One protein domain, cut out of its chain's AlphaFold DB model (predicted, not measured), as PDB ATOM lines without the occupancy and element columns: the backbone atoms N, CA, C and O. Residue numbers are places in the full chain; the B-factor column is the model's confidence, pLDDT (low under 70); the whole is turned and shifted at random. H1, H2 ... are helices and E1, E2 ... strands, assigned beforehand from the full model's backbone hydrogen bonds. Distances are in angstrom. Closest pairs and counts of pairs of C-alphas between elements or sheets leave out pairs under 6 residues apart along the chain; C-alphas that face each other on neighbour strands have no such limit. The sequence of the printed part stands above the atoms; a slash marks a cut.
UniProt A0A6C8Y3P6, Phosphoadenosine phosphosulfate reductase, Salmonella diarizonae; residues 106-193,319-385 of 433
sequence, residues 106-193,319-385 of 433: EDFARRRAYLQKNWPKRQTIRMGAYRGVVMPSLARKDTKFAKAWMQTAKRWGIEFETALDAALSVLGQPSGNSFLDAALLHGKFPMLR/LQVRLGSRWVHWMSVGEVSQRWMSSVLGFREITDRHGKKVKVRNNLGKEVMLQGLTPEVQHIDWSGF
ATOM      1  N   GLU A 106      -5.851 -19.135  35.271       97.38
ATOM      2  CA  GLU A 106      -4.779 -18.364  34.642       97.38
ATOM      3  C   GLU A 106      -5.200 -17.752  33.294       97.38
ATOM      4  O   GLU A 106      -4.785 -16.634  32.962       97.38
ATOM      5  N   ASP A 107      -6.045 -18.439  32.516       97.12
ATOM      6  CA  ASP A 107      -6.564 -17.920  31.246       97.12
ATOM      7  C   ASP A 107      -7.477 -16.711  31.479       97.12
ATOM      8  O   ASP A 107      -7.350 -15.677  30.805       97.12
ATOM      9  N   PHE A 108      -8.347 -16.811  32.485       97.94
ATOM     10  CA  PHE A 108      -9.260 -15.747  32.891       97.94
ATOM     11  C   PHE A 108      -8.515 -14.588  33.552       97.94
ATOM     12  O   PHE A 108      -8.736 -13.432  33.184       97.94
ATOM     13  N   ALA A 109      -7.552 -14.864  34.431       97.94
ATOM     14  CA  ALA A 109      -6.695 -13.858  35.048       97.94
ATOM     15  C   ALA A 109      -5.927 -13.048  33.994       97.94
ATOM     16  O   ALA A 109      -5.917 -11.812  34.038       97.94
ATOM     17  N   ARG A 110      -5.360 -13.717  32.978       98.00
ATOM     18  CA  ARG A 110      -4.696 -13.059  31.843       98.00
ATOM     19  C   ARG A 110      -5.662 -12.158  31.074       98.00
ATOM     20  O   ARG A 110      -5.303 -11.031  30.713       98.00
ATOM     21  N   ARG A 111      -6.898 -12.614  30.843       97.69
ATOM     22  CA  ARG A 111      -7.938 -11.815  30.179       97.69
ATOM     23  C   ARG A 111      -8.359 -10.606  31.021       97.69
ATOM     24  O   ARG A 111      -8.393  -9.499  30.482       97.69
ATOM     25  N   ARG A 112      -8.608 -10.771  32.323       97.94
ATOM     26  CA  ARG A 112      -8.933  -9.673  33.251       97.94
ATOM     27  C   ARG A 112      -7.825  -8.623  33.289       97.94
ATOM     28  O   ARG A 112      -8.104  -7.441  33.092       97.94
ATOM     29  N   ALA A 113      -6.567  -9.046  33.430       98.12
ATOM     30  CA  ALA A 113      -5.417  -8.143  33.416       98.12
ATOM     31  C   ALA A 113      -5.322  -7.361  32.092       98.12
ATOM     32  O   ALA A 113      -5.063  -6.152  32.082       98.12
ATOM     33  N   TYR A 114      -5.591  -8.016  30.957       97.44
ATOM     34  CA  TYR A 114      -5.655  -7.344  29.660       97.44
ATOM     35  C   TYR A 114      -6.769  -6.284  29.608       97.44
ATOM     36  O   TYR A 114      -6.522  -5.170  29.134       97.44
ATOM     37  N   LEU A 115      -7.973  -6.602  30.089       97.19
ATOM     38  CA  LEU A 115      -9.109  -5.676  30.157       97.19
ATOM     39  C   LEU A 115      -8.774  -4.461  31.024       97.19
ATOM     40  O   LEU A 115      -8.815  -3.335  30.527       97.19
ATOM     41  N   GLN A 116      -8.332  -4.680  32.262       97.62
ATOM     42  CA  GLN A 116      -7.953  -3.619  33.200       97.62
ATOM     43  C   GLN A 116      -6.864  -2.700  32.632       97.62
ATOM     44  O   GLN A 116      -6.932  -1.484  32.777       97.62
ATOM     45  N   LYS A 117      -5.882  -3.249  31.908       97.25
ATOM     46  CA  LYS A 117      -4.802  -2.456  31.300       97.25
ATOM     47  C   LYS A 117      -5.245  -1.651  30.074       97.25
ATOM     48  O   LYS A 117      -4.711  -0.562  29.825       97.25
ATOM     49  N   ASN A 118      -6.132  -2.203  29.246       96.31
ATOM     50  CA  ASN A 118      -6.369  -1.690  27.892       96.31
ATOM     51  C   ASN A 118      -7.730  -1.021  27.702       96.31
ATOM     52  O   ASN A 118      -7.849  -0.152  26.840       96.31
ATOM     53  N   TRP A 119      -8.757  -1.399  28.459       96.25
ATOM     54  CA  TRP A 119     -10.111  -0.861  28.300       96.25
ATOM     55  C   TRP A 119     -10.347   0.510  28.948       96.25
ATOM     56  O   TRP A 119     -11.226   1.223  28.450       96.25
ATOM     57  N   PRO A 120      -9.544   0.962  29.936       96.88
ATOM     58  CA  PRO A 120      -9.531   2.370  30.337       96.88
ATOM     59  C   PRO A 120      -9.008   3.320  29.252       96.88
ATOM     60  O   PRO A 120      -9.228   4.528  29.332       96.88
ATOM     61  N   LYS A 121      -8.332   2.797  28.222       95.62
ATOM     62  CA  LYS A 121      -7.754   3.580  27.125       95.62
ATOM     63  C   LYS A 121      -8.711   3.640  25.935       95.62
ATOM     64  O   LYS A 121      -9.514   2.736  25.706       95.62
ATOM     65  N   ARG A 122      -8.582   4.698  25.132       94.38
ATOM     66  CA  ARG A 122      -9.194   4.753  23.795       94.38
ATOM     67  C   ARG A 122      -8.474   3.775  22.869       94.38
ATOM     68  O   ARG A 122      -7.255   3.637  22.958       94.38
ATOM     69  N   GLN A 123      -9.210   3.116  21.979       92.62
ATOM     70  CA  GLN A 123      -8.643   2.109  21.077       92.62
ATOM     71  C   GLN A 123      -9.089   2.333  19.638       92.62
ATOM     72  O   GLN A 123     -10.282   2.358  19.355       92.62
ATOM     73  N   THR A 124      -8.135   2.454  18.719       92.75
ATOM     74  CA  THR A 124      -8.429   2.560  17.288       92.75
ATOM     75  C   THR A 124      -8.655   1.178  16.688       92.75
ATOM     76  O   THR A 124      -7.787   0.306  16.779       92.75
ATOM     77  N   ILE A 125      -9.792   0.991  16.023       89.94
ATOM     78  CA  ILE A 125     -10.102  -0.227  15.277       89.94
ATOM     79  C   ILE A 125      -9.166  -0.307  14.070       89.94
ATOM     80  O   ILE A 125      -9.078   0.614  13.260       89.94
ATOM     81  N   ARG A 126      -8.445  -1.421  13.933       87.31
ATOM     82  CA  ARG A 126      -7.407  -1.567  12.898       87.31
ATOM     83  C   ARG A 126      -7.891  -2.241  11.618       87.31
ATOM     84  O   ARG A 126      -7.227  -2.109  10.596       87.31
ATOM     85  N   MET A 127      -9.024  -2.937  11.662       82.12
ATOM     86  CA  MET A 127      -9.495  -3.825  10.595       82.12
ATOM     87  C   MET A 127     -11.019  -3.763  10.439       82.12
ATOM     88  O   MET A 127     -11.727  -3.314  11.336       82.12
ATOM     89  N   GLY A 128     -11.521  -4.258   9.307       83.88
ATOM     90  CA  GLY A 128     -12.956  -4.349   9.032       83.88
ATOM     91  C   GLY A 128     -13.600  -3.015   8.644       83.88
ATOM     92  O   GLY A 128     -12.918  -2.029   8.370       83.88
ATOM     93  N   ALA A 129     -14.934  -3.004   8.603       82.50
ATOM     94  CA  ALA A 129     -15.714  -1.863   8.116       82.50
ATOM     95  C   ALA A 129     -15.520  -0.590   8.959       82.50
ATOM     96  O   ALA A 129     -15.596   0.509   8.425       82.50
ATOM     97  N   TYR A 130     -15.218  -0.750  10.249       87.62
ATOM     98  CA  TYR A 130     -15.019   0.335  11.212       87.62
ATOM     99  C   TYR A 130     -13.540   0.699  11.419       87.62
ATOM    100  O   TYR A 130     -13.185   1.350  12.399       87.62
ATOM    101  N   ARG A 131     -12.641   0.283  10.513       86.38
ATOM    102  CA  ARG A 131     -11.216   0.634  10.584       86.38
ATOM    103  C   ARG A 131     -11.027   2.153  10.672       86.38
ATOM    104  O   ARG A 131     -11.560   2.900   9.862       86.38
ATOM    105  N   GLY A 132     -10.206   2.591  11.623       85.06
ATOM    106  CA  GLY A 132      -9.914   3.999  11.899       85.06
ATOM    107  C   GLY A 132     -10.819   4.624  12.959       85.06
ATOM    108  O   GLY A 132     -10.433   5.632  13.549       85.06
ATOM    109  N   VAL A 133     -11.966   4.012  13.270       88.25
ATOM    110  CA  VAL A 133     -12.843   4.491  14.343       88.25
ATOM    111  C   VAL A 133     -12.173   4.270  15.699       88.25
ATOM    112  O   VAL A 133     -11.555   3.232  15.949       88.25
ATOM    113  N   VAL A 134     -12.266   5.273  16.573       91.38
ATOM    114  CA  VAL A 134     -11.640   5.263  17.898       91.38
ATOM    115  C   VAL A 134     -12.687   4.945  18.953       91.38
ATOM    116  O   VAL A 134     -13.438   5.824  19.376       91.38
ATOM    117  N   MET A 135     -12.683   3.704  19.431       93.06
ATOM    118  CA  MET A 135     -13.539   3.265  20.524       93.06
ATOM    119  C   MET A 135     -13.206   4.038  21.811       93.06
ATOM    120  O   MET A 135     -12.018   4.218  22.132       93.06
ATOM    121  N   PRO A 136     -14.223   4.475  22.569       93.88
ATOM    122  CA  PRO A 136     -14.031   5.216  23.808       93.88
ATOM    123  C   PRO A 136     -13.419   4.348  24.920       93.88
ATOM    124  O   PRO A 136     -13.267   3.127  24.803       93.88
ATOM    125  N   SER A 137     -13.035   5.013  26.009       95.81
ATOM    126  CA  SER A 137     -12.722   4.337  27.270       95.81
ATOM    127  C   SER A 137     -13.993   3.705  27.833       95.81
ATOM    128  O   SER A 137     -15.040   4.351  27.833       95.81
ATOM    129  N   LEU A 138     -13.889   2.471  28.327       96.00
ATOM    130  CA  LEU A 138     -15.002   1.752  28.955       96.00
ATOM    131  C   LEU A 138     -14.987   1.833  30.489       96.00
ATOM    132  O   LEU A 138     -15.894   1.307  31.114       96.00
ATOM    133  N   ALA A 139     -13.984   2.496  31.078       96.25
ATOM    134  CA  ALA A 139     -13.792   2.603  32.531       96.25
ATOM    135  C   ALA A 139     -14.182   3.977  33.107       96.25
ATOM    136  O   ALA A 139     -13.988   4.242  34.288       96.25
ATOM    137  N   ARG A 140     -14.654   4.904  32.267       93.94
ATOM    138  CA  ARG A 140     -15.034   6.256  32.694       93.94
ATOM    139  C   ARG A 140     -16.543   6.373  32.815       93.94
ATOM    140  O   ARG A 140     -17.234   5.956  31.897       93.94
ATOM    141  N   LYS A 141     -17.023   7.050  33.861       93.50
ATOM    142  CA  LYS A 141     -18.453   7.332  34.100       93.50
ATOM    143  C   LYS A 141     -18.935   8.706  33.625       93.50
ATOM    144  O   LYS A 141     -20.121   8.932  33.420       93.50
ATOM    145  N   ASP A 142     -18.012   9.630  33.403       92.00
ATOM    146  CA  ASP A 142     -18.285  11.049  33.154       92.00
ATOM    147  C   ASP A 142     -18.305  11.432  31.659       92.00
ATOM    148  O   ASP A 142     -18.518  12.592  31.303       92.00
ATOM    149  N   THR A 143     -18.105  10.469  30.755       93.25
ATOM    150  CA  THR A 143     -18.074  10.725  29.304       93.25
ATOM    151  C   THR A 143     -19.467  10.710  28.671       93.25
ATOM    152  O   THR A 143     -20.395  10.091  29.188       93.25
ATOM    153  N   LYS A 144     -19.612  11.340  27.493       92.81
ATOM    154  CA  LYS A 144     -20.839  11.233  26.678       92.81
ATOM    155  C   LYS A 144     -21.185   9.775  26.364       92.81
ATOM    156  O   LYS A 144     -22.340   9.387  26.498       92.81
ATOM    157  N   PHE A 145     -20.171   8.976  26.018       94.44
ATOM    158  CA  PHE A 145     -20.333   7.542  25.800       94.44
ATOM    159  C   PHE A 145     -20.867   6.845  27.050       94.44
ATOM    160  O   PHE A 145     -21.845   6.126  26.951       94.44
ATOM    161  N   ALA A 146     -20.274   7.087  28.219       93.56
ATOM    162  CA  ALA A 146     -20.688   6.439  29.460       93.56
ATOM    163  C   ALA A 146     -22.141   6.750  29.827       93.56
ATOM    164  O   ALA A 146     -22.888   5.848  30.186       93.56
ATOM    165  N   LYS A 147     -22.565   8.010  29.674       94.06
ATOM    166  CA  LYS A 147     -23.958   8.418  29.905       94.06
ATOM    167  C   LYS A 147     -24.926   7.700  28.963       94.06
ATOM    168  O   LYS A 147     -25.931   7.171  29.428       94.06
ATOM    169  N   ALA A 148     -24.604   7.645  27.672       93.62
ATOM    170  CA  ALA A 148     -25.416   6.931  26.691       93.62
ATOM    171  C   ALA A 148     -25.407   5.414  26.945       93.62
ATOM    172  O   ALA A 148     -26.452   4.773  26.926       93.62
ATOM    173  N   TRP A 149     -24.248   4.848  27.282       95.31
ATOM    174  CA  TRP A 149     -24.114   3.440  27.628       95.31
ATOM    175  C   TRP A 149     -24.957   3.087  28.855       95.31
ATOM    176  O   TRP A 149     -25.730   2.142  28.773       95.31
ATOM    177  N   MET A 150     -24.914   3.872  29.936       93.56
ATOM    178  CA  MET A 150     -25.759   3.661  31.120       93.56
ATOM    179  C   MET A 150     -27.257   3.721  30.787       93.56
ATOM    180  O   MET A 150     -28.036   2.939  31.323       93.56
ATOM    181  N   GLN A 151     -27.681   4.613  29.885       91.75
ATOM    182  CA  GLN A 151     -29.069   4.633  29.406       91.75
ATOM    183  C   GLN A 151     -29.421   3.341  28.659       91.75
ATOM    184  O   GLN A 151     -30.461   2.746  28.931       91.75
ATOM    185  N   THR A 152     -28.537   2.866  27.775       90.44
ATOM    186  CA  THR A 152     -28.745   1.585  27.084       90.44
ATOM    187  C   THR A 152     -28.690   0.393  28.041       90.44
ATOM    188  O   THR A 152     -29.472  -0.530  27.887       90.44
ATOM    189  N   ALA A 153     -27.831   0.417  29.060       91.25
ATOM    190  CA  ALA A 153     -27.671  -0.641  30.052       91.25
ATOM    191  C   ALA A 153     -28.952  -0.846  30.879       91.25
ATOM    192  O   ALA A 153     -29.367  -1.983  31.090       91.25
ATOM    193  N   LYS A 154     -29.638   0.249  31.246       90.88
ATOM    194  CA  LYS A 154     -30.931   0.204  31.951       90.88
ATOM    195  C   LYS A 154     -32.012  -0.558  31.187       90.88
ATOM    196  O   LYS A 154     -32.780  -1.279  31.811       90.88
ATOM    197  N   ARG A 155     -32.049  -0.450  29.851       88.44
ATOM    198  CA  ARG A 155     -32.981  -1.222  28.998       88.44
ATOM    199  C   ARG A 155     -32.841  -2.732  29.212       88.44
ATOM    200  O   ARG A 155     -33.804  -3.461  29.014       88.44
ATOM    201  N   TRP A 156     -31.655  -3.181  29.615       85.44
ATOM    202  CA  TRP A 156     -31.286  -4.588  29.739       85.44
ATOM    203  C   TRP A 156     -31.143  -5.059  31.192       85.44
ATOM    204  O   TRP A 156     -30.623  -6.146  31.416       85.44
ATOM    205  N   GLY A 157     -31.542  -4.245  32.177       89.25
ATOM    206  CA  GLY A 157     -31.389  -4.588  33.596       89.25
ATOM    207  C   GLY A 157     -29.930  -4.707  34.053       89.25
ATOM    208  O   GLY A 157     -29.630  -5.452  34.980       89.25
ATOM    209  N   ILE A 158     -29.002  -4.017  33.383       90.25
ATOM    210  CA  ILE A 158     -27.575  -4.046  33.715       90.25
ATOM    211  C   ILE A 158     -27.271  -2.928  34.723       90.25
ATOM    212  O   ILE A 158     -27.381  -1.746  34.394       90.25
ATOM    213  N   GLU A 159     -26.830  -3.305  35.925       91.94
ATOM    214  CA  GLU A 159     -26.604  -2.401  37.065       91.94
ATOM    215  C   GLU A 159     -25.111  -2.232  37.414       91.94
ATOM    216  O   GLU A 159     -24.683  -2.465  38.540       91.94
ATOM    217  N   PHE A 160     -24.288  -1.821  36.443       94.06
ATOM    218  CA  PHE A 160     -22.860  -1.539  36.670       94.06
ATOM    219  C   PHE A 160     -22.518  -0.067  36.420       94.06
ATOM    220  O   PHE A 160     -23.076   0.563  35.518       94.06
ATOM    221  N   GLU A 161     -21.554   0.476  37.177       90.56
ATOM    222  CA  GLU A 161     -21.089   1.863  37.010       90.56
ATOM    223  C   GLU A 161     -20.432   2.100  35.645       90.56
ATOM    224  O   GLU A 161     -20.571   3.178  35.055       90.56
ATOM    225  N   THR A 162     -19.701   1.105  35.137       96.12
ATOM    226  CA  THR A 162     -19.002   1.195  33.857       96.12
ATOM    227  C   THR A 162     -19.121  -0.091  33.041       96.12
ATOM    228  O   THR A 162     -19.346  -1.183  33.563       96.12
ATOM    229  N   ALA A 163     -18.921   0.030  31.727       95.75
ATOM    230  CA  ALA A 163     -18.874  -1.120  30.829       95.75
ATOM    231  C   ALA A 163     -17.692  -2.057  31.138       95.75
ATOM    232  O   ALA A 163     -17.767  -3.252  30.869       95.75
ATOM    233  N   LEU A 164     -16.595  -1.536  31.703       97.19
ATOM    234  CA  LEU A 164     -15.491  -2.370  32.171       97.19
ATOM    235  C   LEU A 164     -15.906  -3.231  33.370       97.19
ATOM    236  O   LEU A 164     -15.588  -4.416  33.378       97.19
ATOM    237  N   ASP A 165     -16.630  -2.670  34.340       96.75
ATOM    238  CA  ASP A 165     -17.080  -3.422  35.521       96.75
ATOM    239  C   ASP A 165     -18.054  -4.534  35.123       96.75
ATOM    240  O   ASP A 165     -17.905  -5.677  35.555       96.75
ATOM    241  N   ALA A 166     -18.972  -4.227  34.200       96.25
ATOM    242  CA  ALA A 166     -19.857  -5.217  33.595       96.25
ATOM    243  C   ALA A 166     -19.070  -6.382  32.969       96.25
ATOM    244  O   ALA A 166     -19.372  -7.543  33.238       96.25
ATOM    245  N   ALA A 167     -18.016  -6.096  32.200       97.00
ATOM    246  CA  ALA A 167     -17.191  -7.137  31.586       97.00
ATOM    247  C   ALA A 167     -16.361  -7.942  32.586       97.00
ATOM    248  O   ALA A 167     -16.178  -9.144  32.401       97.00
ATOM    249  N   LEU A 168     -15.856  -7.309  33.645       97.31
ATOM    250  CA  LEU A 168     -15.112  -8.012  34.688       97.31
ATOM    251  C   LEU A 168     -16.017  -8.935  35.516       97.31
ATOM    252  O   LEU A 168     -15.539  -9.977  35.959       97.31
ATOM    253  N   SER A 169     -17.306  -8.606  35.662       96.12
ATOM    254  CA  SER A 169     -18.265  -9.412  36.434       96.12
ATOM    255  C   SER A 169     -18.439 -10.842  35.905       96.12
ATOM    256  O   SER A 169     -18.615 -11.768  36.690       96.12
ATOM    257  N   VAL A 170     -18.313 -11.040  34.589       96.44
ATOM    258  CA  VAL A 170     -18.463 -12.347  33.919       96.44
ATOM    259  C   VAL A 170     -17.130 -13.047  33.647       96.44
ATOM    260  O   VAL A 170     -17.093 -14.098  33.017       96.44
ATOM    261  N   LEU A 171     -16.015 -12.464  34.094       96.44
ATOM    262  CA  LEU A 171     -14.665 -13.009  33.912       96.44
ATOM    263  C   LEU A 171     -13.978 -13.319  35.245       96.44
ATOM    264  O   LEU A 171     -12.756 -13.476  35.278       96.44
ATOM    265  N   GLY A 172     -14.741 -13.378  36.340       91.38
ATOM    266  CA  GLY A 172     -14.222 -13.630  37.685       91.38
ATOM    267  C   GLY A 172     -13.494 -14.967  37.810       91.38
ATOM    268  O   GLY A 172     -12.428 -14.997  38.409       91.38
ATOM    269  N   GLN A 173     -14.036 -16.018  37.192       91.75
ATOM    270  CA  GLN A 173     -13.486 -17.376  37.162       91.75
ATOM    271  C   GLN A 173     -14.059 -18.158  35.962       91.75
ATOM    272  O   GLN A 173     -15.076 -17.718  35.410       91.75
ATOM    273  N   PRO A 174     -13.461 -19.299  35.566       96.31
ATOM    274  CA  PRO A 174     -14.056 -20.211  34.594       96.31
ATOM    275  C   PRO A 174     -15.479 -20.633  34.981       96.31
ATOM    276  O   PRO A 174     -15.772 -20.889  36.149       96.31
ATOM    277  N   SER A 175     -16.366 -20.745  33.992       95.81
ATOM    278  CA  SER A 175     -17.761 -21.166  34.184       95.81
ATOM    279  C   SER A 175     -17.914 -22.676  34.383       95.81
ATOM    280  O   SER A 175     -18.972 -23.137  34.808       95.81
ATOM    281  N   GLY A 176     -16.879 -23.454  34.046       94.44
ATOM    282  CA  GLY A 176     -16.931 -24.917  34.010       94.44
ATOM    283  C   GLY A 176     -17.522 -25.482  32.712       94.44
ATOM    284  O   GLY A 176     -17.595 -26.703  32.562       94.44
ATOM    285  N   ASN A 177     -17.912 -24.614  31.770       97.19
ATOM    286  CA  ASN A 177     -18.365 -24.981  30.434       97.19
ATOM    287  C   ASN A 177     -17.364 -24.493  29.375       97.19
ATOM    288  O   ASN A 177     -17.204 -23.291  29.159       97.19
ATOM    289  N   SER A 178     -16.727 -25.426  28.669       97.38
ATOM    290  CA  SER A 178     -15.660 -25.154  27.703       97.38
ATOM    291  C   SER A 178     -16.087 -24.215  26.573       97.38
ATOM    292  O   SER A 178     -15.310 -23.354  26.155       97.38
ATOM    293  N   PHE A 179     -17.312 -24.356  26.056       97.75
ATOM    294  CA  PHE A 179     -17.812 -23.496  24.986       97.75
ATOM    295  C   PHE A 179     -18.043 -22.062  25.467       97.75
ATOM    296  O   PHE A 179     -17.619 -21.112  24.798       97.75
ATOM    297  N   LEU A 180     -18.698 -21.905  26.619       97.75
ATOM    298  CA  LEU A 180     -18.949 -20.599  27.219       97.75
ATOM    299  C   LEU A 180     -17.638 -19.906  27.603       97.75
ATOM    300  O   LEU A 180     -17.451 -18.738  27.267       97.75
ATOM    301  N   ASP A 181     -16.705 -20.631  28.220       98.19
ATOM    302  CA  ASP A 181     -15.398 -20.100  28.610       98.19
ATOM    303  C   ASP A 181     -14.615 -19.591  27.400       98.19
ATOM    304  O   ASP A 181     -14.105 -18.467  27.410       98.19
ATOM    305  N   ALA A 182     -14.601 -20.357  26.305       97.94
ATOM    306  CA  ALA A 182     -14.011 -19.908  25.051       97.94
ATOM    307  C   ALA A 182     -14.675 -18.608  24.558       97.94
ATOM    308  O   ALA A 182     -13.991 -17.640  24.219       97.94
ATOM    309  N   ALA A 183     -16.009 -18.542  24.553       97.69
ATOM    310  CA  ALA A 183     -16.735 -17.356  24.103       97.69
ATOM    311  C   ALA A 183     -16.469 -16.116  24.981       97.69
ATOM    312  O   ALA A 183     -16.314 -15.012  24.451       97.69
ATOM    313  N   LEU A 184     -16.353 -16.286  26.302       98.12
ATOM    314  CA  LEU A 184     -16.017 -15.223  27.254       98.12
ATOM    315  C   LEU A 184     -14.585 -14.708  27.057       98.12
ATOM    316  O   LEU A 184     -14.361 -13.494  26.973       98.12
ATOM    317  N   LEU A 185     -13.613 -15.611  26.903       97.81
ATOM    318  CA  LEU A 185     -12.210 -15.255  26.677       97.81
ATOM    319  C   LEU A 185     -12.011 -14.518  25.343       97.81
ATOM    320  O   LEU A 185     -11.270 -13.527  25.280       97.81
ATOM    321  N   HIS A 186     -12.730 -14.929  24.295       96.50
ATOM    322  CA  HIS A 186     -12.758 -14.234  23.005       96.50
ATOM    323  C   HIS A 186     -13.620 -12.957  23.024       96.50
ATOM    324  O   HIS A 186     -13.380 -12.034  22.239       96.50
ATOM    325  N   GLY A 187     -14.580 -12.849  23.948       96.00
ATOM    326  CA  GLY A 187     -15.534 -11.738  24.068       96.00
ATOM    327  C   GLY A 187     -16.585 -11.702  22.951       96.00
ATOM    328  O   GLY A 187     -17.039 -10.616  22.572       96.00
ATOM    329  N   LYS A 188     -16.895 -12.862  22.361       95.19
ATOM    330  CA  LYS A 188     -17.872 -13.059  21.276       95.19
ATOM    331  C   LYS A 188     -18.166 -14.549  21.085       95.19
ATOM    332  O   LYS A 188     -17.336 -15.387  21.422       95.19
ATOM    333  N   PHE A 189     -19.279 -14.870  20.432       95.75
ATOM    334  CA  PHE A 189     -19.527 -16.231  19.958       95.75
ATOM    335  C   PHE A 189     -18.792 -16.552  18.648       95.75
ATOM    336  O   PHE A 189     -18.433 -15.638  17.892       95.75
ATOM    337  N   PRO A 190     -18.573 -17.848  18.347       94.19
ATOM    338  CA  PRO A 190     -18.034 -18.281  17.064       94.19
ATOM    339  C   PRO A 190     -18.892 -17.805  15.886       94.19
ATOM    340  O   PRO A 190     -20.114 -17.926  15.888       94.19
ATOM    341  N   MET A 191     -18.240 -17.332  14.827       89.62
ATOM    342  CA  MET A 191     -18.894 -16.920  13.583       89.62
ATOM    343  C   MET A 191     -18.519 -17.858  12.437       89.62
ATOM    344  O   MET A 191     -17.489 -18.524  12.473       89.62
ATOM    345  N   LEU A 192     -19.287 -17.853  11.341       86.69
ATOM    346  CA  LEU A 192     -19.022 -18.718  10.178       86.69
ATOM    347  C   LEU A 192     -17.578 -18.653   9.657       86.69
ATOM    348  O   LEU A 192     -17.059 -19.665   9.194       86.69
ATOM    349  N   ARG A 193     -16.934 -17.482   9.714       85.31
ATOM    350  CA  ARG A 193     -15.552 -17.267   9.244       85.31
ATOM    351  C   ARG A 193     -14.500 -17.297  10.353       85.31
ATOM    352  O   ARG A 193     -13.323 -17.217  10.037       85.31
ATOM    353  N   LEU A 319     -26.397 -13.347  27.360       93.25
ATOM    354  CA  LEU A 319     -26.268 -12.272  28.337       93.25
ATOM    355  C   LEU A 319     -24.836 -12.177  28.888       93.25
ATOM    356  O   LEU A 319     -24.259 -11.089  28.907       93.25
ATOM    357  N   GLN A 320     -24.228 -13.300  29.276       96.12
ATOM    358  CA  GLN A 320     -22.870 -13.300  29.824       96.12
ATOM    359  C   GLN A 320     -21.828 -12.824  28.803       96.12
ATOM    360  O   GLN A 320     -21.029 -11.929  29.082       96.12
ATOM    361  N   VAL A 321     -21.858 -13.352  27.579       96.69
ATOM    362  CA  VAL A 321     -20.912 -12.958  26.524       96.69
ATOM    363  C   VAL A 321     -21.144 -11.512  26.084       96.69
ATOM    364  O   VAL A 321     -20.181 -10.794  25.798       96.69
ATOM    365  N   ARG A 322     -22.394 -11.037  26.092       94.62
ATOM    366  CA  ARG A 322     -22.741  -9.632  25.855       94.62
ATOM    367  C   ARG A 322     -22.086  -8.705  26.880       94.62
ATOM    368  O   ARG A 322     -21.575  -7.657  26.481       94.62
ATOM    369  N   LEU A 323     -22.072  -9.082  28.160       95.69
ATOM    370  CA  LEU A 323     -21.364  -8.348  29.216       95.69
ATOM    371  C   LEU A 323     -19.841  -8.412  29.026       95.69
ATOM    372  O   LEU A 323     -19.154  -7.433  29.260       95.69
ATOM    373  N   GLY A 324     -19.290  -9.521  28.531       95.81
ATOM    374  CA  GLY A 324     -17.851  -9.652  28.260       95.81
ATOM    375  C   GLY A 324     -17.358  -8.970  26.971       95.81
ATOM    376  O   GLY A 324     -16.152  -8.960  26.691       95.81
ATOM    377  N   SER A 325     -18.252  -8.416  26.142       95.44
ATOM    378  CA  SER A 325     -17.922  -8.000  24.774       95.44
ATOM    379  C   SER A 325     -17.693  -6.498  24.619       95.44
ATOM    380  O   SER A 325     -18.624  -5.690  24.605       95.44
ATOM    381  N   ARG A 326     -16.439  -6.110  24.340       94.50
ATOM    382  CA  ARG A 326     -16.090  -4.716  23.992       94.50
ATOM    383  C   ARG A 326     -16.902  -4.195  22.806       94.50
ATOM    384  O   ARG A 326     -17.252  -3.018  22.763       94.50
ATOM    385  N   TRP A 327     -17.127  -5.066  21.821       92.62
ATOM    386  CA  TRP A 327     -17.819  -4.717  20.588       92.62
ATOM    387  C   TRP A 327     -19.279  -4.374  20.866       92.62
ATOM    388  O   TRP A 327     -19.735  -3.314  20.449       92.62
ATOM    389  N   VAL A 328     -19.972  -5.218  21.636       93.62
ATOM    390  CA  VAL A 328     -21.380  -4.998  21.983       93.62
ATOM    391  C   VAL A 328     -21.543  -3.778  22.890       93.62
ATOM    392  O   VAL A 328     -22.412  -2.956  22.633       93.62
ATOM    393  N   HIS A 329     -20.675  -3.578  23.892       94.38
ATOM    394  CA  HIS A 329     -20.725  -2.365  24.728       94.38
ATOM    395  C   HIS A 329     -20.642  -1.070  23.924       94.38
ATOM    396  O   HIS A 329     -21.302  -0.088  24.250       94.38
ATOM    397  N   TRP A 330     -19.793  -1.050  22.899       93.19
ATOM    398  CA  TRP A 330     -19.644   0.125  22.059       93.19
ATOM    399  C   TRP A 330     -20.822   0.285  21.095       93.19
ATOM    400  O   TRP A 330     -21.419   1.358  21.038       93.19
ATOM    401  N   MET A 331     -21.183  -0.782  20.384       92.56
ATOM    402  CA  MET A 331     -22.225  -0.745  19.360       92.56
ATOM    403  C   MET A 331     -23.645  -0.637  19.929       92.56
ATOM    404  O   MET A 331     -24.539  -0.242  19.186       92.56
ATOM    405  N   SER A 332     -23.882  -0.915  21.216       91.88
ATOM    406  CA  SER A 332     -25.208  -0.717  21.824       91.88
ATOM    407  C   SER A 332     -25.587   0.763  21.915       91.88
ATOM    408  O   SER A 332     -26.756   1.118  21.802       91.88
ATOM    409  N   VAL A 333     -24.595   1.651  22.055       91.88
ATOM    410  CA  VAL A 333     -24.795   3.113  22.007       91.88
ATOM    411  C   VAL A 333     -25.077   3.606  20.580       91.88
ATOM    412  O   VAL A 333     -25.644   4.682  20.404       91.88
ATOM    413  N   GLY A 334     -24.745   2.797  19.573       90.12
ATOM    414  CA  GLY A 334     -24.889   3.122  18.161       90.12
ATOM    415  C   GLY A 334     -23.648   3.792  17.577       90.12
ATOM    416  O   GLY A 334     -22.995   4.614  18.219       90.12
ATOM    417  N   GLU A 335     -23.329   3.445  16.334       90.44
ATOM    418  CA  GLU A 335     -22.281   4.091  15.541       90.44
ATOM    419  C   GLU A 335     -22.760   4.291  14.102       90.44
ATOM    420  O   GLU A 335     -23.584   3.526  13.601       90.44
ATOM    421  N   VAL A 336     -22.230   5.297  13.403       88.62
ATOM    422  CA  VAL A 336     -22.555   5.525  11.991       88.62
ATOM    423  C   VAL A 336     -22.290   4.265  11.160       88.62
ATOM    424  O   VAL A 336     -21.158   3.767  11.081       88.62
ATOM    425  N   SER A 337     -23.339   3.789  10.484       88.38
ATOM    426  CA  SER A 337     -23.332   2.585   9.660       88.38
ATOM    427  C   SER A 337     -22.318   2.728   8.535       88.38
ATOM    428  O   SER A 337     -22.473   3.492   7.580       88.38
ATOM    429  N   GLN A 338     -21.254   1.932   8.611       84.88
ATOM    430  CA  GLN A 338     -20.230   1.936   7.569       84.88
ATOM    431  C   GLN A 338     -20.748   1.328   6.263       84.88
ATOM    432  O   GLN A 338     -20.210   1.610   5.194       84.88
ATOM    433  N   ARG A 339     -21.808   0.515   6.307       82.88
ATOM    434  CA  ARG A 339     -22.460   0.027   5.086       82.88
ATOM    435  C   ARG A 339     -23.194   1.164   4.388       82.88
ATOM    436  O   ARG A 339     -22.892   1.413   3.224       82.88
ATOM    437  N   TRP A 340     -24.023   1.901   5.125       87.06
ATOM    438  CA  TRP A 340     -24.721   3.087   4.625       87.06
ATOM    439  C   TRP A 340     -23.750   4.140   4.081       87.06
ATOM    440  O   TRP A 340     -23.873   4.598   2.948       87.06
ATOM    441  N   MET A 341     -22.687   4.448   4.831       84.62
ATOM    442  CA  MET A 341     -21.661   5.388   4.367       84.62
ATOM    443  C   MET A 341     -21.024   4.936   3.049       84.62
ATOM    444  O   MET A 341     -20.697   5.760   2.200       84.62
ATOM    445  N   SER A 342     -20.836   3.628   2.860       82.31
ATOM    446  CA  SER A 342     -20.277   3.097   1.614       82.31
ATOM    447  C   SER A 342     -21.266   3.161   0.454       82.31
ATOM    448  O   SER A 342     -20.833   3.418  -0.666       82.31
ATOM    449  N   SER A 343     -22.560   2.927   0.695       84.31
ATOM    450  CA  SER A 343     -23.582   3.004  -0.353       84.31
ATOM    451  C   SER A 343     -23.827   4.437  -0.813       84.31
ATOM    452  O   SER A 343     -24.060   4.647  -1.997       84.31
ATOM    453  N   VAL A 344     -23.728   5.414   0.093       84.44
ATOM    454  CA  VAL A 344     -23.905   6.836  -0.239       84.44
ATOM    455  C   VAL A 344     -22.684   7.403  -0.963       84.44
ATOM    456  O   VAL A 344     -22.822   8.078  -1.976       84.44
ATOM    457  N   LEU A 345     -21.476   7.136  -0.458       80.00
ATOM    458  CA  LEU A 345     -20.262   7.768  -0.986       80.00
ATOM    459  C   LEU A 345     -19.678   7.014  -2.188       80.00
ATOM    460  O   LEU A 345     -19.029   7.610  -3.048       80.00
ATOM    461  N   GLY A 346     -19.880   5.700  -2.261       82.19
ATOM    462  CA  GLY A 346     -19.231   4.847  -3.248       82.19
ATOM    463  C   GLY A 346     -17.722   4.689  -3.018       82.19
ATOM    464  O   GLY A 346     -17.165   5.038  -1.970       82.19
ATOM    465  N   PHE A 347     -17.044   4.125  -4.017       82.88
ATOM    466  CA  PHE A 347     -15.615   3.813  -3.975       82.88
ATOM    467  C   PHE A 347     -14.902   4.333  -5.223       82.88
ATOM    468  O   PHE A 347     -15.472   4.323  -6.312       82.88
ATOM    469  N   ARG A 348     -13.625   4.682  -5.069       81.25
ATOM    470  CA  ARG A 348     -12.669   4.888  -6.163       81.25
ATOM    471  C   ARG A 348     -11.521   3.898  -6.045       81.25
ATOM    472  O   ARG A 348     -11.206   3.416  -4.956       81.25
ATOM    473  N   GLU A 349     -10.889   3.599  -7.166       86.38
ATOM    474  CA  GLU A 349      -9.704   2.749  -7.208       86.38
ATOM    475  C   GLU A 349      -8.449   3.619  -7.124       86.38
ATOM    476  O   GLU A 349      -8.337   4.627  -7.820       86.38
ATOM    477  N   ILE A 350      -7.518   3.246  -6.251       84.19
ATOM    478  CA  ILE A 350      -6.184   3.842  -6.178       84.19
ATOM    479  C   ILE A 350      -5.136   2.742  -6.282       84.19
ATOM    480  O   ILE A 350      -5.389   1.597  -5.907       84.19
ATOM    481  N   THR A 351      -3.945   3.092  -6.742       87.06
ATOM    482  CA  THR A 351      -2.784   2.206  -6.676       87.06
ATOM    483  C   THR A 351      -2.063   2.461  -5.358       87.06
ATOM    484  O   THR A 351      -1.711   3.601  -5.054       87.06
ATOM    485  N   ASP A 352      -1.894   1.424  -4.541       83.44
ATOM    486  CA  ASP A 352      -1.135   1.530  -3.301       83.44
ATOM    487  C   ASP A 352       0.378   1.641  -3.566       83.44
ATOM    488  O   ASP A 352       0.859   1.517  -4.694       83.44
ATOM    489  N   ARG A 353       1.152   1.851  -2.496       85.69
ATOM    490  CA  ARG A 353       2.617   1.986  -2.565       85.69
ATOM    491  C   ARG A 353       3.358   0.745  -3.094       85.69
ATOM    492  O   ARG A 353       4.554   0.835  -3.333       85.69
ATOM    493  N   HIS A 354       2.684  -0.397  -3.236       86.06
ATOM    494  CA  HIS A 354       3.243  -1.646  -3.762       86.06
ATOM    495  C   HIS A 354       2.691  -1.972  -5.161       86.06
ATOM    496  O   HIS A 354       2.806  -3.108  -5.616       86.06
ATOM    497  N   GLY A 355       2.053  -1.009  -5.839       85.25
ATOM    498  CA  GLY A 355       1.494  -1.209  -7.177       85.25
ATOM    499  C   GLY A 355       0.154  -1.953  -7.197       85.25
ATOM    500  O   GLY A 355      -0.359  -2.260  -8.274       85.25
ATOM    501  N   LYS A 356      -0.452  -2.245  -6.038       86.75
ATOM    502  CA  LYS A 356      -1.717  -2.980  -5.959       86.75
ATOM    503  C   LYS A 356      -2.898  -2.025  -6.089       86.75
ATOM    504  O   LYS A 356      -2.998  -1.039  -5.364       86.75
ATOM    505  N   LYS A 357      -3.850  -2.362  -6.959       86.81
ATOM    506  CA  LYS A 357      -5.147  -1.677  -7.038       86.81
ATOM    507  C   LYS A 357      -5.962  -1.944  -5.773       86.81
ATOM    508  O   LYS A 357      -6.263  -3.093  -5.441       86.81
ATOM    509  N   VAL A 358      -6.318  -0.882  -5.057       81.06
ATOM    510  CA  VAL A 358      -7.101  -0.919  -3.821       81.06
ATOM    511  C   VAL A 358      -8.301   0.009  -3.959       81.06
ATOM    512  O   VAL A 358      -8.175   1.167  -4.354       81.06
ATOM    513  N   LYS A 359      -9.484  -0.491  -3.592       80.50
ATOM    514  CA  LYS A 359     -10.694   0.330  -3.487       80.50
ATOM    515  C   LYS A 359     -10.655   1.132  -2.193       80.50
ATOM    516  O   LYS A 359     -10.590   0.558  -1.107       80.50
ATOM    517  N   VAL A 360     -10.738   2.448  -2.311       75.69
ATOM    518  CA  VAL A 360     -10.894   3.367  -1.182       75.69
ATOM    519  C   VAL A 360     -12.228   4.082  -1.295       75.69
ATOM    520  O   VAL A 360     -12.703   4.368  -2.392       75.69
ATOM    521  N   ARG A 361     -12.862   4.350  -0.154       73.31
ATOM    522  CA  ARG A 361     -14.121   5.095  -0.117       73.31
ATOM    523  C   ARG A 361     -13.904   6.508  -0.670       73.31
ATOM    524  O   ARG A 361     -12.854   7.111  -0.430       73.31
ATOM    525  N   ASN A 362     -14.886   7.027  -1.397       74.19
ATOM    526  CA  ASN A 362     -14.850   8.412  -1.848       74.19
ATOM    527  C   ASN A 362     -14.996   9.349  -0.645       74.19
ATOM    528  O   ASN A 362     -16.053   9.416  -0.031       74.19
ATOM    529  N   ASN A 363     -13.938  10.091  -0.334       66.75
ATOM    530  CA  ASN A 363     -14.006  11.248   0.551       66.75
ATOM    531  C   ASN A 363     -13.620  12.467  -0.295       66.75
ATOM    532  O   ASN A 363     -12.493  12.540  -0.788       66.75
ATOM    533  N   LEU A 364     -14.553  13.402  -0.495       53.19
ATOM    534  CA  LEU A 364     -14.375  14.615  -1.309       53.19
ATOM    535  C   LEU A 364     -13.633  15.737  -0.543       53.19
ATOM    536  O   LEU A 364     -13.934  16.911  -0.718       53.19
ATOM    537  N   GLY A 365     -12.685  15.395   0.337       56.75
ATOM    538  CA  GLY A 365     -11.963  16.364   1.172       56.75
ATOM    539  C   GLY A 365     -11.538  15.811   2.536       56.75
ATOM    540  O   GLY A 365     -11.549  14.597   2.757       56.75
ATOM    541  N   LYS A 366     -11.147  16.711   3.453       53.69
ATOM    542  CA  LYS A 366     -10.831  16.379   4.860       53.69
ATOM    543  C   LYS A 366     -12.073  15.978   5.666       53.69
ATOM    544  O   LYS A 366     -11.941  15.267   6.656       53.69
ATOM    545  N   GLU A 367     -13.253  16.397   5.217       57.38
ATOM    546  CA  GLU A 367     -14.542  16.106   5.840       57.38
ATOM    547  C   GLU A 367     -15.473  15.412   4.842       57.38
ATOM    548  O   GLU A 367     -15.399  15.628   3.630       57.38
ATOM    549  N   VAL A 368     -16.330  14.530   5.352       65.38
ATOM    550  CA  VAL A 368     -17.316  13.820   4.537       65.38
ATOM    551  C   VAL A 368     -18.525  14.730   4.321       65.38
ATOM    552  O   VAL A 368     -19.279  14.992   5.254       65.38
ATOM    553  N   MET A 369     -18.728  15.179   3.084       66.62
ATOM    554  CA  MET A 369     -19.886  15.986   2.692       66.62
ATOM    555  C   MET A 369     -21.081  15.074   2.390       66.62
ATOM    556  O   MET A 369     -21.136  14.460   1.328       66.62
ATOM    557  N   LEU A 370     -22.044  14.984   3.311       72.12
ATOM    558  CA  LEU A 370     -23.231  14.125   3.167       72.12
ATOM    559  C   LEU A 370     -24.411  14.788   2.435       72.12
ATOM    560  O   LEU A 370     -25.481  14.200   2.369       72.12
ATOM    561  N   GLN A 371     -24.235  15.998   1.890       75.69
ATOM    562  CA  GLN A 371     -25.247  16.706   1.082       75.69
ATOM    563  C   GLN A 371     -26.647  16.784   1.736       75.69
ATOM    564  O   GLN A 371     -27.664  16.672   1.063       75.69
ATOM    565  N   GLY A 372     -26.709  16.957   3.060       79.19
ATOM    566  CA  GLY A 372     -27.973  17.019   3.808       79.19
ATOM    567  C   GLY A 372     -28.573  15.660   4.193       79.19
ATOM    568  O   GLY A 372     -29.610  15.621   4.849       79.19
ATOM    569  N   LEU A 373     -27.923  14.544   3.848       83.56
ATOM    570  CA  LEU A 373     -28.326  13.216   4.302       83.56
ATOM    571  C   LEU A 373     -27.943  13.001   5.770       83.56
ATOM    572  O   LEU A 373     -26.815  13.277   6.185       83.56
ATOM    573  N   THR A 374     -28.875  12.446   6.541       84.62
ATOM    574  CA  THR A 374     -28.610  12.001   7.913       84.62
ATOM    575  C   THR A 374     -28.055  10.577   7.879       84.62
ATOM    576  O   THR A 374     -28.701   9.710   7.285       84.62
ATOM    577  N   PRO A 375     -26.887  10.307   8.490       87.31
ATOM    578  CA  PRO A 375     -26.346   8.960   8.546       87.31
ATOM    579  C   PRO A 375     -27.260   7.973   9.254       87.31
ATOM    580  O   PRO A 375     -27.755   8.242  10.347       87.31
ATOM    581  N   GLU A 376     -27.394   6.788   8.667       89.94
ATOM    582  CA  GLU A 376     -27.945   5.637   9.369       89.94
ATOM    583  C   GLU A 376     -27.018   5.255  10.531       89.94
ATOM    584  O   GLU A 376     -25.800   5.130  10.357       89.94
ATOM    585  N   VAL A 377     -27.592   5.050  11.716       90.31
ATOM    586  CA  VAL A 377     -26.879   4.564  12.901       90.31
ATOM    587  C   VAL A 377     -27.113   3.065  13.026       90.31
ATOM    588  O   VAL A 377     -28.247   2.596  13.043       90.31
ATOM    589  N   GLN A 378     -26.027   2.304  13.115       89.81
ATOM    590  CA  GLN A 378     -26.069   0.875  13.371       89.81
ATOM    591  C   GLN A 378     -25.955   0.609  14.872       89.81
ATOM    592  O   GLN A 378     -25.002   1.057  15.509       89.81
ATOM    593  N   HIS A 379     -26.866  -0.211  15.394       90.12
ATOM    594  CA  HIS A 379     -26.817  -0.741  16.754       90.12
ATOM    595  C   HIS A 379     -26.521  -2.242  16.750       90.12
ATOM    596  O   HIS A 379     -26.918  -2.964  15.831       90.12
ATOM    597  N   ILE A 380     -25.811  -2.708  17.777       89.81
ATOM    598  CA  ILE A 380     -25.683  -4.133  18.099       89.81
ATOM    599  C   ILE A 380     -25.902  -4.276  19.597       89.81
ATOM    600  O   ILE A 380     -25.075  -3.833  20.393       89.81
ATOM    601  N   ASP A 381     -27.017  -4.904  19.949       86.06
ATOM    602  CA  ASP A 381     -27.463  -5.021  21.334       86.06
ATOM    603  C   ASP A 381     -27.082  -6.365  21.967       86.06
ATOM    604  O   ASP A 381     -26.917  -6.434  23.187       86.06
ATOM    605  N   TRP A 382     -26.854  -7.395  21.146       90.06
ATOM    606  CA  TRP A 382     -26.567  -8.762  21.576       90.06
ATOM    607  C   TRP A 382     -25.278  -9.309  20.961       90.06
ATOM    608  O   TRP A 382     -24.830  -8.871  19.899       90.06
ATOM    609  N   SER A 383     -24.661 -10.283  21.636       87.69
ATOM    610  CA  SER A 383     -23.456 -10.957  21.133       87.69
ATOM    611  C   SER A 383     -23.733 -11.943  19.995       87.69
ATOM    612  O   SER A 383     -22.780 -12.358  19.334       87.69
ATOM    613  N   GLY A 384     -25.000 -12.294  19.750       90.50
ATOM    614  CA  GLY A 384     -25.449 -13.040  18.582       90.50
ATOM    615  C   GLY A 384     -25.002 -14.493  18.576       90.50
ATOM    616  O   GLY A 384     -24.202 -14.880  17.724       90.50
ATOM    617  N   PHE A 385     -25.533 -15.303  19.497       93.50
ATOM    618  CA  PHE A 385     -25.163 -16.723  19.648       93.50
ATOM    619  C   PHE A 385     -25.261 -17.526  18.340       93.50
ATOM    620  O   PHE A 385     -24.328 -18.227  17.945       93.50
TER     621      PHE A 385
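This is residues 106 to 193 and 319 to 385 of the 433 residues of the protein "Phosphoadenosine phosphosulfate reductase" of Salmonella diarizonae (UniProt A0A6C8Y3P6). A strand hairpin, E1 and E2, with H7 beside its base, makes a small head at one end of the domain; a cluster of short helices, H1 and H3 to H6 with H2 close by, makes the other. Residues 332 to 337 and 376 to 382 run between them, and residues 119 to 143 form a loop that folds back on itself. The printed part has 155 residues, with H1 to H7, then antiparallel E1 and E2: mostly helix, with under half of the residues in named elements. It is only just loose, close to compact, with radius of gyration of the C-alphas 18.1 A and spans of 50 by 36 by 27 A.

Find C-alpha 347 at (-15.615, 3.813, -3.975), where E1, residues 347 to 351, begins; E2 is 357 to 361. H7 is 338 to 345, H6 326 to 331, H5 319 to 324, H4 178 to 186, H3 163 to 169. H2, 144 to 155, measures 17.5 A; H1, 106 to 118, measures 18.1 A from C-alpha 106 at (-4.779, -18.364, 34.642).

In the hairpin, look at N 348 and O 360, 2.8 A apart. C-alphas 342 of H7 and 361 of E2 are closest, 6.7 A. The hub, H5, touches H3 (C-alphas 167 and 324, 4.2 A), H4 (184 and 321, 5.4 A) and, only just and only at the corner, H6 (322 and 328, 6.2 A). H1 touches H3 at a shallow tilt of 17 degrees, opposite ways (112 and 168, 6.6 A). H2 is close but not clearly touching H6 (149 and 329, 7.3 A). Every O i to N i+4 pair is within hydrogen-bond range except in H2, 7 of 8.

C-alphas 176 and 371, the farthest apart, are 53.7 A apart. Residues 194 to 318 are not printed, a gap of 22.5 A between C-alphas 193 and 319. The link from H1 to H2 is long. Residues 363 to 369 are under pLDDT 70.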